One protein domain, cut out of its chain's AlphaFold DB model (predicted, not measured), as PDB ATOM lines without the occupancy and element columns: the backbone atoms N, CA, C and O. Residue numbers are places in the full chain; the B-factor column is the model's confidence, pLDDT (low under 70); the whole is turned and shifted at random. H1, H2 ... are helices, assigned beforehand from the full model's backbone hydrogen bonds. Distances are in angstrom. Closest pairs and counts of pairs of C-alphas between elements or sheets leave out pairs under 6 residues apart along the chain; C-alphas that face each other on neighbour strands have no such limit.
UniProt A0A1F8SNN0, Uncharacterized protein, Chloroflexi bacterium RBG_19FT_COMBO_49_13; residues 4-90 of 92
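Overview. This is residues 4 to 90 of the 92 residues of an uncharacterized protein of Chloroflexi bacterium RBG_19FT_COMBO_49_13 (UniProt A0A1F8SNN0). The longest helix, H7, runs along one side of a cluster of shorter helices; H1 crosses it, and H6, H5 and H4 pack on it one after another, from its first residues toward its last. H3 lies near H7 and packs on H4, while H2 packs on H3 away from H7. The printed part has 87 residues with seven named helices, H1 to H7 in chain order, and no named strand: the class is all helix. The whole is compact, with a radius of gyration of the C-alphas of 11.6 A, and rounded, spanning 31 by 28 by 20 A.

Arrangement. H1, residues 4 to 11, touches H7, residues 75 to 88, which is the hub and touches four helices. The closest C-alphas of these two, Ile 7 and Val 78, are 6.3 A apart, and their lines stand at 72 degrees, only just about perpendicular; H7 touches H1 with residues 77 to 81 alone. H2, residues 23 to 26, touches H3, residues 36 to 45, closest at the C-alphas of Ser 25 and Leu 36, 5.3 A apart. H3 touches H4, residues 48 to 52, at the C-alphas of Leu 39 and Val 50, 6.3 A apart. H3 and H7 are near each other. H4 touches residues 82 to 86 of H7, closest at the C-alphas of Leu 51 and Ala 86, 5.3 A apart. H5, residues 54 to 57, touches residues 79 to 83 of H7, closest at the C-alphas of Val 56 and Leu 79, 5.4 A apart. H6, residues 59 to 65, forms a helical hairpin with H7 at a steep tilt of 42 degrees, opposite ways; the C-alphas of Ala 65 and Asp 76 are closest, 5.1 A apart. Among the pairs that stay apart are H1 and H6, and H2 and H7. Every O i to N i+4 pair is within hydrogen-bond range in H1, H3, H6 and H7; H4 has 0 of 1, with 2 of 2 O i to N i+3 pairs within range, and H2 and H5 are too short for an i+4 pair.

Along the chain. H1 begins at C-alpha 4, (181.871, 188.515, 165.888), and is 10.6 A long from first to last C-alpha. H2 measures 5.9 A, H3 14.4 A, H4 7.9 A, H5 5.1 A and H6 9.7 A. H7 measures 19.9 A, from C-alpha 75 at (184.203, 185.306, 178.042) to C-alpha 88 at (166.065, 186.636, 169.924).

Size, cuts and confidence. The two C-alphas farthest apart, those of Val 70 and Gly 90, are 33.3 A apart. The printed part has no cut. The link from H1 to H2, 11 residues, is long. The mean pLDDT of the printed part is 95.0, and no printed residue is under 70.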
ATOM      1  N   ARG A   4     180.723 187.658 165.504       95.56
ATOM      2  CA  ARG A   4     181.871 188.515 165.888       95.56
ATOM      3  C   ARG A   4     181.472 189.984 166.035       95.56
ATOM      4  O   ARG A   4     181.810 190.636 167.018       95.56
ATOM      5  N   ARG A   5     180.747 190.502 165.039       96.31
ATOM      6  CA  ARG A   5     180.286 191.897 165.008       96.31
ATOM      7  C   ARG A   5     179.217 192.157 166.063       96.31
ATOM      8  O   ARG A   5     179.241 193.222 166.670       96.31
ATOM      9  N   LEU A   6     178.323 191.195 166.297       97.19
ATOM     10  CA  LEU A   6     177.341 191.267 167.373       97.19
ATOM     11  C   LEU A   6     178.040 191.415 168.729       97.19
ATOM     12  O   LEU A   6     177.794 192.394 169.431       97.19
ATOM     13  N   ILE A   7     178.962 190.507 169.046       96.38
ATOM     14  CA  ILE A   7     179.714 190.509 170.305       96.38
ATOM     15  C   ILE A   7     180.487 191.814 170.470       96.38
ATOM     16  O   ILE A   7     180.315 192.502 171.472       96.38
ATOM     17  N   GLN A   8     181.244 192.228 169.450       96.06
ATOM     18  CA  GLN A   8     181.991 193.481 169.520       96.06
ATOM     19  C   GLN A   8     181.081 194.697 169.739       96.06
ATOM     20  O   GLN A   8     181.442 195.593 170.495       96.06
ATOM     21  N   SER A   9     179.894 194.726 169.128       97.12
ATOM     22  CA  SER A   9     178.941 195.827 169.314       97.12
ATOM     23  C   SER A   9     178.293 195.858 170.701       97.12
ATOM     24  O   SER A   9     177.932 196.933 171.172       97.12
ATOM     25  N   LYS A  10     178.141 194.698 171.348       96.75
ATOM     26  CA  LYS A  10     177.445 194.552 172.632       96.75
ATOM     27  C   LYS A  10     178.374 194.670 173.834       96.75
ATOM     28  O   LYS A  10     177.957 195.191 174.860       96.75
ATOM     29  N   THR A  11     179.614 194.206 173.705       94.19
ATOM     30  CA  THR A  11     180.548 194.088 174.836       94.19
ATOM     31  C   THR A  11     181.845 194.875 174.629       94.19
ATOM     32  O   THR A  11     182.660 194.984 175.538       94.19
ATOM     33  N   GLY A  12     182.103 195.374 173.414       94.25
ATOM     34  CA  GLY A  12     183.406 195.928 173.036       94.25
ATOM     35  C   GLY A  12     184.500 194.873 172.809       94.25
ATOM     36  O   GLY A  12     185.607 195.228 172.397       94.25
ATOM     37  N   ASN A  13     184.216 193.579 173.019       90.94
ATOM     38  CA  ASN A  13     185.194 192.505 172.847       90.94
ATOM     39  C   ASN A  13     185.429 192.210 171.363       90.94
ATOM     40  O   ASN A  13     184.520 191.819 170.634       90.94
ATOM     41  N   ASP A  14     186.681 192.324 170.921       93.19
ATOM     42  CA  ASP A  14     187.081 191.884 169.588       93.19
ATOM     43  C   ASP A  14     187.625 190.455 169.627       93.19
ATOM     44  O   ASP A  14     188.799 190.229 169.938       93.19
ATOM     45  N   ILE A  15     186.776 189.483 169.288       91.94
ATOM     46  CA  ILE A  15     187.132 188.054 169.315       91.94
ATOM     47  C   ILE A  15     188.337 187.752 168.401       91.94
ATOM     48  O   ILE A  15     189.121 186.848 168.691       91.94
ATOM     49  N   ARG A  16     188.566 188.546 167.345       93.25
ATOM     50  CA  ARG A  16     189.699 188.367 166.412       93.25
ATOM     51  C   ARG A  16     191.061 188.560 167.077       93.25
ATOM     52  O   ARG A  16     192.074 188.189 166.497       93.25
ATOM     53  N   ARG A  17     191.097 189.127 168.287       92.31
ATOM     54  CA  ARG A  17     192.317 189.275 169.094       92.31
ATOM     55  C   ARG A  17     192.679 188.012 169.882       92.31
ATOM     56  O   ARG A  17     193.696 188.010 170.575       92.31
ATOM     57  N   CYS A  18     191.867 186.954 169.814       93.75
ATOM     58  CA  CYS A  18     192.217 185.661 170.392       93.75
ATOM     59  C   CYS A  18     193.512 185.130 169.754       93.75
ATOM     60  O   CYS A  18     193.601 184.988 168.540       93.75
ATOM     61  N   MET A  19     194.508 184.814 170.586       93.44
ATOM     62  CA  MET A  19     195.833 184.345 170.146       93.44
ATOM     63  C   MET A  19     195.963 182.817 170.103       93.44
ATOM     64  O   MET A  19     197.065 182.310 169.931       93.44
ATOM     65  N   GLY A  20     194.881 182.074 170.342       94.31
ATOM     66  CA  GLY A  20     194.920 180.611 170.275       94.31
ATOM     67  C   GLY A  20     195.753 179.926 171.359       94.31
ATOM     68  O   GLY A  20     196.306 178.866 171.120       94.31
ATOM     69  N   CYS A  21     195.869 180.509 172.557       95.06
ATOM     70  CA  CYS A  21     196.658 179.903 173.643       95.06
ATOM     71  C   CYS A  21     195.984 178.704 174.336       95.06
ATOM     72  O   CYS A  21     196.607 178.079 175.188       95.06
ATOM     73  N   GLU A  22     194.703 178.451 174.046       95.25
ATOM     74  CA  GLU A  22     193.886 177.347 174.582       95.25
ATOM     75  C   GLU A  22     193.737 177.266 176.113       95.25
ATOM     76  O   GLU A  22     193.098 176.351 176.628       95.25
ATOM     77  N   ILE A  23     194.244 178.240 176.876       95.56
ATOM     78  CA  ILE A  23     194.184 178.217 178.348       95.56
ATOM     79  C   ILE A  23     192.738 178.161 178.866       95.56
ATOM     80  O   ILE A  23     192.464 177.456 179.837       95.56
ATOM     81  N   CYS A  24     191.803 178.827 178.183       95.00
ATOM     82  CA  CYS A  24     190.380 178.802 178.520       95.00
ATOM     83  C   CYS A  24     189.753 177.399 178.444       95.00
ATOM     84  O   CYS A  24     188.764 177.149 179.123       95.00
ATOM     85  N   SER A  25     190.325 176.463 177.678       95.19
ATOM     86  CA  SER A  25     189.842 175.074 177.594       95.19
ATOM     87  C   SER A  25     190.054 174.272 178.875       95.19
ATOM     88  O   SER A  25     189.512 173.181 179.004       95.19
ATOM     89  N   LYS A  26     190.840 174.788 179.830       93.81
ATOM     90  CA  LYS A  26     190.983 174.169 181.155       93.81
ATOM     91  C   LYS A  26     189.723 174.319 182.007       93.81
ATOM     92  O   LYS A  26     189.582 173.605 182.996       93.81
ATOM     93  N   VAL A  27     188.824 175.235 181.642       92.94
ATOM     94  CA  VAL A  27     187.494 175.325 182.242       92.94
ATOM     95  C   VAL A  27     186.669 174.129 181.785       92.94
ATOM     96  O   VAL A  27     186.496 173.918 180.587       92.94
ATOM     97  N   ASN A  28     186.164 173.373 182.758       91.19
ATOM     98  CA  ASN A  28     185.324 172.207 182.541       91.19
ATOM     99  C   ASN A  28     184.052 172.255 183.403       91.19
ATOM    100  O   ASN A  28     184.036 172.839 184.491       91.19
ATOM    101  N   SER A  29     182.991 171.632 182.902       92.75
ATOM    102  CA  SER A  29     181.739 171.332 183.605       92.75
ATOM    103  C   SER A  29     181.138 170.062 182.997       92.75
ATOM    104  O   SER A  29     181.414 169.745 181.838       92.75
ATOM    105  N   ALA A  30     180.318 169.337 183.760       90.56
ATOM    106  CA  ALA A  30     179.575 168.187 183.245       90.56
ATOM    107  C   ALA A  30     178.561 168.582 182.153       90.56
ATOM    108  O   ALA A  30     178.258 167.778 181.273       90.56
ATOM    109  N   ASP A  31     178.092 169.832 182.168       87.25
ATOM    110  CA  ASP A  31     177.075 170.336 181.238       87.25
ATOM    111  C   ASP A  31     177.669 170.842 179.911       87.25
ATOM    112  O   ASP A  31     176.949 171.291 179.017       87.25
ATOM    113  N   GLN A  32     178.990 170.760 179.761       92.75
ATOM    114  CA  GLN A  32     179.720 171.277 178.613       92.75
ATOM    115  C   GLN A  32     179.716 170.288 177.439       92.75
ATOM    116  O   GLN A  32     180.030 169.109 177.585       92.75
ATOM    117  N   ASP A  33     179.382 170.777 176.248       95.88
ATOM    118  CA  ASP A  33     179.489 170.058 174.971       95.88
ATOM    119  C   ASP A  33     180.637 170.571 174.083       95.88
ATOM    120  O   ASP A  33     181.100 169.852 173.202       95.88
ATOM    121  N   LEU A  34     181.148 171.778 174.350       95.44
ATOM    122  CA  LEU A  34     182.236 172.415 173.618       95.44
ATOM    123  C   LEU A  34     183.241 173.054 174.587       95.44
ATOM    124  O   LEU A  34     182.854 173.861 175.433       95.44
ATOM    125  N   PRO A  35     184.553 172.795 174.453       96.38
ATOM    126  CA  PRO A  35     185.583 173.594 175.114       96.38
ATOM    127  C   PRO A  35     185.416 175.092 174.813       96.38
ATOM    128  O   PRO A  35     185.096 175.461 173.682       96.38
ATOM    129  N   LEU A  36     185.702 175.976 175.781       96.00
ATOM    130  CA  LEU A  36     185.598 177.431 175.568       96.00
ATOM    131  C   LEU A  36     186.455 177.915 174.390       96.00
ATOM    132  O   LEU A  36     186.073 178.844 173.683       96.00
ATOM    133  N   PHE A  37     187.601 177.276 174.138       96.50
ATOM    134  CA  PHE A  37     188.402 177.594 172.958       96.50
ATOM    135  C   PHE A  37     187.671 177.265 171.652       96.50
ATOM    136  O   PHE A  37     187.640 178.105 170.755       96.50
ATOM    137  N   SER A  38     187.055 176.084 171.557       97.06
ATOM    138  CA  SER A  38     186.279 175.671 170.384       97.06
ATOM    139  C   SER A  38     185.105 176.614 170.143       97.06
ATOM    140  O   SER A  38     184.891 177.040 169.015       97.06
ATOM    141  N   LEU A  39     184.415 177.035 171.207       96.88
ATOM    142  CA  LEU A  39     183.363 178.052 171.148       96.88
ATOM    143  C   LEU A  39     183.871 179.365 170.522       96.88
ATOM    144  O   LEU A  39     183.229 179.922 169.634       96.88
ATOM    145  N   ILE A  40     185.062 179.831 170.914       96.25
ATOM    146  CA  ILE A  40     185.698 181.009 170.304       96.25
ATOM    147  C   ILE A  40     186.038 180.772 168.827       96.25
ATOM    148  O   ILE A  40     185.832 181.674 168.016       96.25
ATOM    149  N   GLN A  41     186.535 179.585 168.461       96.75
ATOM    150  CA  GLN A  41     186.821 179.253 167.061       96.75
ATOM    151  C   GLN A  41     185.551 179.247 166.203       96.75
ATOM    152  O   GLN A  41     185.560 179.823 165.120       96.75
ATOM    153  N   LEU A  42     184.443 178.692 166.697       97.50
ATOM    154  CA  LEU A  42     183.159 178.705 165.988       97.50
ATOM    155  C   LEU A  42     182.650 180.134 165.776       97.50
ATOM    156  O   LEU A  42     182.318 180.511 164.657       97.50
ATOM    157  N   ILE A  43     182.728 180.993 166.798       96.81
ATOM    158  CA  ILE A  43     182.413 182.418 166.625       96.81
ATOM    159  C   ILE A  43     183.347 183.067 165.593       96.81
ATOM    160  O   ILE A  43     182.904 183.874 164.774       96.81
ATOM    161  N   LEU A  44     184.642 182.732 165.611       96.06
ATOM    162  CA  LEU A  44     185.609 183.210 164.622       96.06
ATOM    163  C   LEU A  44     185.328 182.706 163.212       96.06
ATOM    164  O   LEU A  44     185.749 183.378 162.277       96.06
ATOM    165  N   LEU A  45     184.626 181.594 163.044       96.94
ATOM    166  CA  LEU A  45     184.172 181.073 161.755       96.94
ATOM    167  C   LEU A  45     182.771 181.576 161.379       96.94
ATOM    168  O   LEU A  45     182.329 181.338 160.261       96.94
ATOM    169  N   ASP A  46     182.135 182.357 162.259       97.00
ATOM    170  CA  ASP A  46     180.730 182.769 162.152       97.00
ATOM    171  C   ASP A  46     179.759 181.580 162.116       97.00
ATOM    172  O   ASP A  46     178.703 181.649 161.495       97.00
ATOM    173  N   ASP A  47     180.144 180.488 162.776       97.38
ATOM    174  CA  ASP A  47     179.355 179.271 162.870       97.38
ATOM    175  C   ASP A  47     178.274 179.421 163.946       97.38
ATOM    176  O   ASP A  47     178.558 179.650 165.127       97.38
ATOM    177  N   GLU A  48     177.019 179.328 163.517       94.81
ATOM    178  CA  GLU A  48     175.849 179.564 164.356       94.81
ATOM    179  C   GLU A  48     175.493 178.377 165.260       94.81
ATOM    180  O   GLU A  48     174.705 178.566 166.187       94.81
ATOM    181  N   GLU A  49     176.107 177.198 165.073       94.50
ATOM    182  CA  GLU A  49     175.917 176.027 165.951       94.50
ATOM    183  C   GLU A  49     176.190 176.370 167.427       94.50
ATOM    184  O   GLU A  49     175.552 175.850 168.347       94.50
ATOM    185  N   VAL A  50     177.082 177.336 167.660       96.25
ATOM    186  CA  VAL A  50     177.411 177.842 168.993       96.25
ATOM    187  C   VAL A  50     176.197 178.376 169.766       96.25
ATOM    188  O   VAL A  50     176.185 178.306 170.990       96.25
ATOM    189  N   LEU A  51     175.160 178.888 169.090       97.06
ATOM    190  CA  LEU A  51     173.975 179.468 169.743       97.06
ATOM    191  C   LEU A  51     173.119 178.419 170.468       97.06
ATOM    192  O   LEU A  51     172.413 178.744 171.423       97.06
ATOM    193  N   THR A  52     173.203 177.163 170.036       95.56
ATOM    194  CA  THR A  52     172.463 176.029 170.608       95.56
ATOM    195  C   THR A  52     173.324 175.133 171.499       95.56
ATOM    196  O   THR A  52     172.834 174.140 172.032       95.56
ATOM    197  N   SER A  53     174.602 175.472 171.686       96.81
ATOM    198  CA  SER A  53     175.535 174.701 172.514       96.81
ATOM    199  C   SER A  53     175.145 174.740 173.994       96.81
ATOM    200  O   SER A  53     174.947 175.812 174.571       96.81
ATOM    201  N   ARG A  54     175.127 173.578 174.660       96.38
ATOM    202  CA  ARG A  54     174.891 173.473 176.114       96.38
ATOM    203  C   ARG A  54     175.912 174.265 176.929       96.38
ATOM    204  O   ARG A  54     175.575 174.802 177.979       96.38
ATOM    205  N   THR A  55     177.133 174.409 176.416       96.75
ATOM    206  CA  THR A  55     178.189 175.236 177.017       96.75
ATOM    207  C   THR A  55     177.754 176.686 177.204       96.75
ATOM    208  O   THR A  55     178.029 177.270 178.249       96.75
ATOM    209  N   VAL A  56     177.042 177.266 176.227       97.12
ATOM    210  CA  VAL A  56     176.512 178.636 176.331       97.12
ATOM    211  C   VAL A  56     175.502 178.746 177.469       97.12
ATOM    212  O   VAL A  56     175.478 179.753 178.172       97.12
ATOM    213  N   TRP A  57     174.715 177.697 177.697       95.69
ATOM    214  CA  TRP A  57     173.620 177.660 178.667       95.69
ATOM    215  C   TRP A  57     174.012 177.148 180.058       95.69
ATOM    216  O   TRP A  57     173.213 177.244 180.984       95.69
ATOM    217  N   SER A  58     175.246 176.677 180.248       96.31
ATOM    218  CA  SER A  58     175.732 176.248 181.560       96.31
ATOM    219  C   SER A  58     176.066 177.449 182.449       96.31
ATOM    220  O   SER A  58     176.956 178.248 182.146       96.31
ATOM    221  N   ASP A  59     175.362 177.578 183.574       95.88
ATOM    222  CA  ASP A  59     175.638 178.616 184.576       95.88
ATOM    223  C   ASP A  59     176.972 178.382 185.297       95.88
ATOM    224  O   ASP A  59     177.676 179.333 185.634       95.88
ATOM    225  N   GLU A  60     177.378 177.121 185.466       95.94
ATOM    226  CA  GLU A  60     178.699 176.791 186.003       95.94
ATOM    227  C   GLU A  60     179.814 177.296 185.075       95.94
ATOM    228  O   GLU A  60     180.786 177.907 185.535       95.94
ATOM    229  N   ILE A  61     179.663 177.087 183.762       96.56
ATOM    230  CA  ILE A  61     180.598 177.623 182.770       96.56
ATOM    231  C   ILE A  61     180.577 179.144 182.774       96.56
ATOM    232  O   ILE A  61     181.651 179.738 182.758       96.56
ATOM    233  N   LEU A  62     179.404 179.779 182.845       96.88
ATOM    234  CA  LEU A  62     179.293 181.237 182.897       96.88
ATOM    235  C   LEU A  62     180.125 181.826 184.048       96.88
ATOM    236  O   LEU A  62     180.913 182.746 183.831       96.88
ATOM    237  N   VAL A  63     180.020 181.248 185.249       95.56
ATOM    238  CA  VAL A  63     180.806 181.678 186.416       95.56
ATOM    239  C   VAL A  63     182.305 181.482 186.176       95.56
ATOM    240  O   VAL A  63     183.097 182.401 186.401       95.56
ATOM    241  N   LYS A  64     182.716 180.307 185.685       94.88
ATOM    242  CA  LYS A  64     184.133 179.980 185.442       94.88
ATOM    243  C   LYS A  64     184.746 180.781 184.283       94.88
ATOM    244  O   LYS A  64     185.947 181.051 184.297       94.88
ATOM    245  N   ALA A  65     183.944 181.179 183.297       94.88
ATOM    246  CA  ALA A  65     184.375 181.896 182.100       94.88
ATOM    247  C   ALA A  65     184.909 183.305 182.404       94.88
ATOM    248  O   ALA A  65     185.823 183.761 181.718       94.88
ATOM    249  N   SER A  66     184.409 183.953 183.463       92.38
ATOM    250  CA  SER A  66     184.811 185.307 183.886       92.38
ATOM    251  C   SER A  66     186.330 185.506 184.014       92.38
ATOM    252  O   SER A  66     186.842 186.578 183.708       92.38
ATOM    253  N   ASN A  67     187.066 184.456 184.397       91.50
ATOM    254  CA  ASN A  67     188.521 184.488 184.591       91.50
ATOM    255  C   ASN A  67     189.277 183.496 183.687       91.50
ATOM    256  O   ASN A  67     190.450 183.202 183.914       91.50
ATOM    257  N   ALA A  68     188.619 182.949 182.661       93.69
ATOM    258  CA  ALA A  68     189.188 181.889 181.829       93.69
ATOM    259  C   ALA A  68     190.266 182.388 180.853       93.69
ATOM    260  O   ALA A  68     191.133 181.619 180.427       93.69
ATOM    261  N   CYS A  69     190.220 183.669 180.472       94.50
ATOM    262  CA  CYS A  69     191.185 184.250 179.551       94.50
ATOM    263  C   CYS A  69     192.285 185.022 180.283       94.50
ATOM    264  O   CYS A  69     192.047 186.083 180.850       94.50
ATOM    265  N   VAL A  70     193.531 184.573 180.133       92.19
ATOM    266  CA  VAL A  70     194.725 185.253 180.678       92.19
ATOM    267  C   VAL A  70     195.041 186.603 180.022       92.19
ATOM    268  O   VAL A  70     195.952 187.300 180.449       92.19
ATOM    269  N   ARG A  71     194.328 186.958 178.948       88.94
ATOM    270  CA  ARG A  71     194.441 188.246 178.243       88.94
ATOM    271  C   ARG A  71     193.240 189.155 178.514       88.94
ATOM    272  O   ARG A  71     192.968 190.034 177.703       88.94
ATOM    273  N   GLU A  72     192.513 188.891 179.602       83.19
ATOM    274  CA  GLU A  72     191.386 189.704 180.086       83.19
ATOM    275  C   GLU A  72     190.230 189.820 179.081       83.19
ATOM    276  O   GLU A  72     189.460 190.778 179.076       83.19
ATOM    277  N   PHE A  73     190.085 188.816 178.213       87.44
ATOM    278  CA  PHE A  73     188.896 188.686 177.383       87.44
ATOM    279  C   PHE A  73     187.732 188.212 178.255       87.44
ATOM    280  O   PHE A  73     187.798 187.121 178.828       87.44
ATOM    281  N   LYS A  74     186.667 189.009 178.321       90.81
ATOM    282  CA  LYS A  74     185.492 188.733 179.151       90.81
ATOM    283  C   LYS A  74     184.585 187.697 178.490       90.81
ATOM    284  O   LYS A  74     183.670 188.032 177.739       90.81
ATOM    285  N   MET A  75     184.917 186.419 178.680       93.38
ATOM    286  CA  MET A  75     184.203 185.306 178.042       93.38
ATOM    287  C   MET A  75     182.766 185.174 178.549       93.38
ATOM    288  O   MET A  75     181.887 184.826 177.774       93.38
ATOM    289  N   ASP A  76     182.515 185.492 179.810       96.19
ATOM    290  CA  ASP A  76     181.182 185.545 180.409       96.19
ATOM    291  C   ASP A  76     180.243 186.519 179.677       96.19
ATOM    292  O   ASP A  76     179.139 186.131 179.294       96.19
ATOM    293  N   GLU A  77     180.703 187.739 179.377       97.12
ATOM    294  CA  GLU A  77     179.930 188.706 178.582       97.12
ATOM    295  C   GLU A  77     179.616 188.161 177.177       97.12
ATOM    296  O   GLU A  77     178.531 188.392 176.643       97.12
ATOM    297  N   VAL A  78     180.535 187.391 176.579       96.06
ATOM    298  CA  VAL A  78     180.292 186.725 175.289       96.06
ATOM    299  C   VAL A  78     179.201 185.669 175.400       96.06
ATOM    300  O   VAL A  78     178.300 185.653 174.564       96.06
ATOM    301  N   LEU A  79     179.249 184.812 176.423       97.19
ATOM    302  CA  LEU A  79     178.230 183.778 176.631       97.19
ATOM    303  C   LEU A  79     176.841 184.402 176.818       97.19
ATOM    304  O   LEU A  79     175.880 183.932 176.213       97.19
ATOM    305  N   LEU A  80     176.737 185.495 177.579       98.12
ATOM    306  CA  LEU A  80     175.477 186.221 177.764       98.12
ATOM    307  C   LEU A  80     174.931 186.783 176.445       98.12
ATOM    308  O   LEU A  80     173.748 186.618 176.157       98.12
ATOM    309  N   VAL A  81     175.786 187.374 175.605       98.00
ATOM    310  CA  VAL A  81     175.368 187.865 174.281       98.00
ATOM    311  C   VAL A  81     174.890 186.730 173.376       98.00
ATOM    312  O   VAL A  81     173.919 186.907 172.642       98.00
ATOM    313  N   LEU A  82     175.532 185.560 173.423       97.56
ATOM    314  CA  LEU A  82     175.084 184.392 172.660       97.56
ATOM    315  C   LEU A  82     173.727 183.874 173.155       97.56
ATOM    316  O   LEU A  82     172.879 183.561 172.321       97.56
ATOM    317  N   ARG A  83     173.485 183.848 174.476       97.88
ATOM    318  CA  ARG A  83     172.164 183.514 175.045       97.88
ATOM    319  C   ARG A  83     171.090 184.485 174.554       97.88
ATOM    320  O   ARG A  83     170.067 184.048 174.035       97.88
ATOM    321  N   GLU A  84     171.334 185.794 174.673       97.94
ATOM    322  CA  GLU A  84     170.410 186.830 174.185       97.94
ATOM    323  C   GLU A  84     170.087 186.638 172.700       97.94
ATOM    324  O   GLU A  84     168.934 186.749 172.281       97.94
ATOM    325  N   GLU A  85     171.107 186.334 171.899       97.81
ATOM    326  CA  GLU A  85     170.960 186.146 170.463       97.81
ATOM    327  C   GLU A  85     170.179 184.883 170.105       97.81
ATOM    328  O   GLU A  85     169.336 184.925 169.207       97.81
ATOM    329  N   ALA A  86     170.423 183.778 170.808       97.69
ATOM    330  CA  ALA A  86     169.701 182.528 170.619       97.69
ATOM    331  C   ALA A  86     168.203 182.697 170.930       97.69
ATOM    332  O   ALA A  86     167.362 182.315 170.113       97.69
ATOM    333  N   VAL A  87     167.871 183.375 172.038       97.75
ATOM    334  CA  VAL A  87     166.484 183.719 172.409       97.75
ATOM    335  C   VAL A  87     165.851 184.639 171.368       97.75
ATOM    336  O   VAL A  87     164.745 184.385 170.898       97.75
ATOM    337  N   ARG A  88     166.560 185.692 170.941       97.06
ATOM    338  CA  ARG A  88     166.065 186.636 169.924       97.06
ATOM    339  C   ARG A  88     165.735 185.942 168.599       97.06
ATOM    340  O   ARG A  88     164.871 186.415 167.862       97.06
ATOM    341  N   ARG A  89     166.443 184.857 168.275       96.06
ATOM    342  CA  ARG A  89     166.235 184.049 167.066       96.06
ATOM    343  C   ARG A  89     165.240 182.898 167.252       96.06
ATOM    344  O   ARG A  89     164.915 182.258 166.258       96.06
ATOM    345  N   GLY A  90     164.751 182.644 168.468       96.62
ATOM    346  CA  GLY A  90     163.840 181.533 168.763       96.62
ATOM    347  C   GLY A  90     164.482 180.154 168.593       96.62
ATOM    348  O   GLY A  90     163.809 179.218 168.170       96.62
TER     349      GLY A  90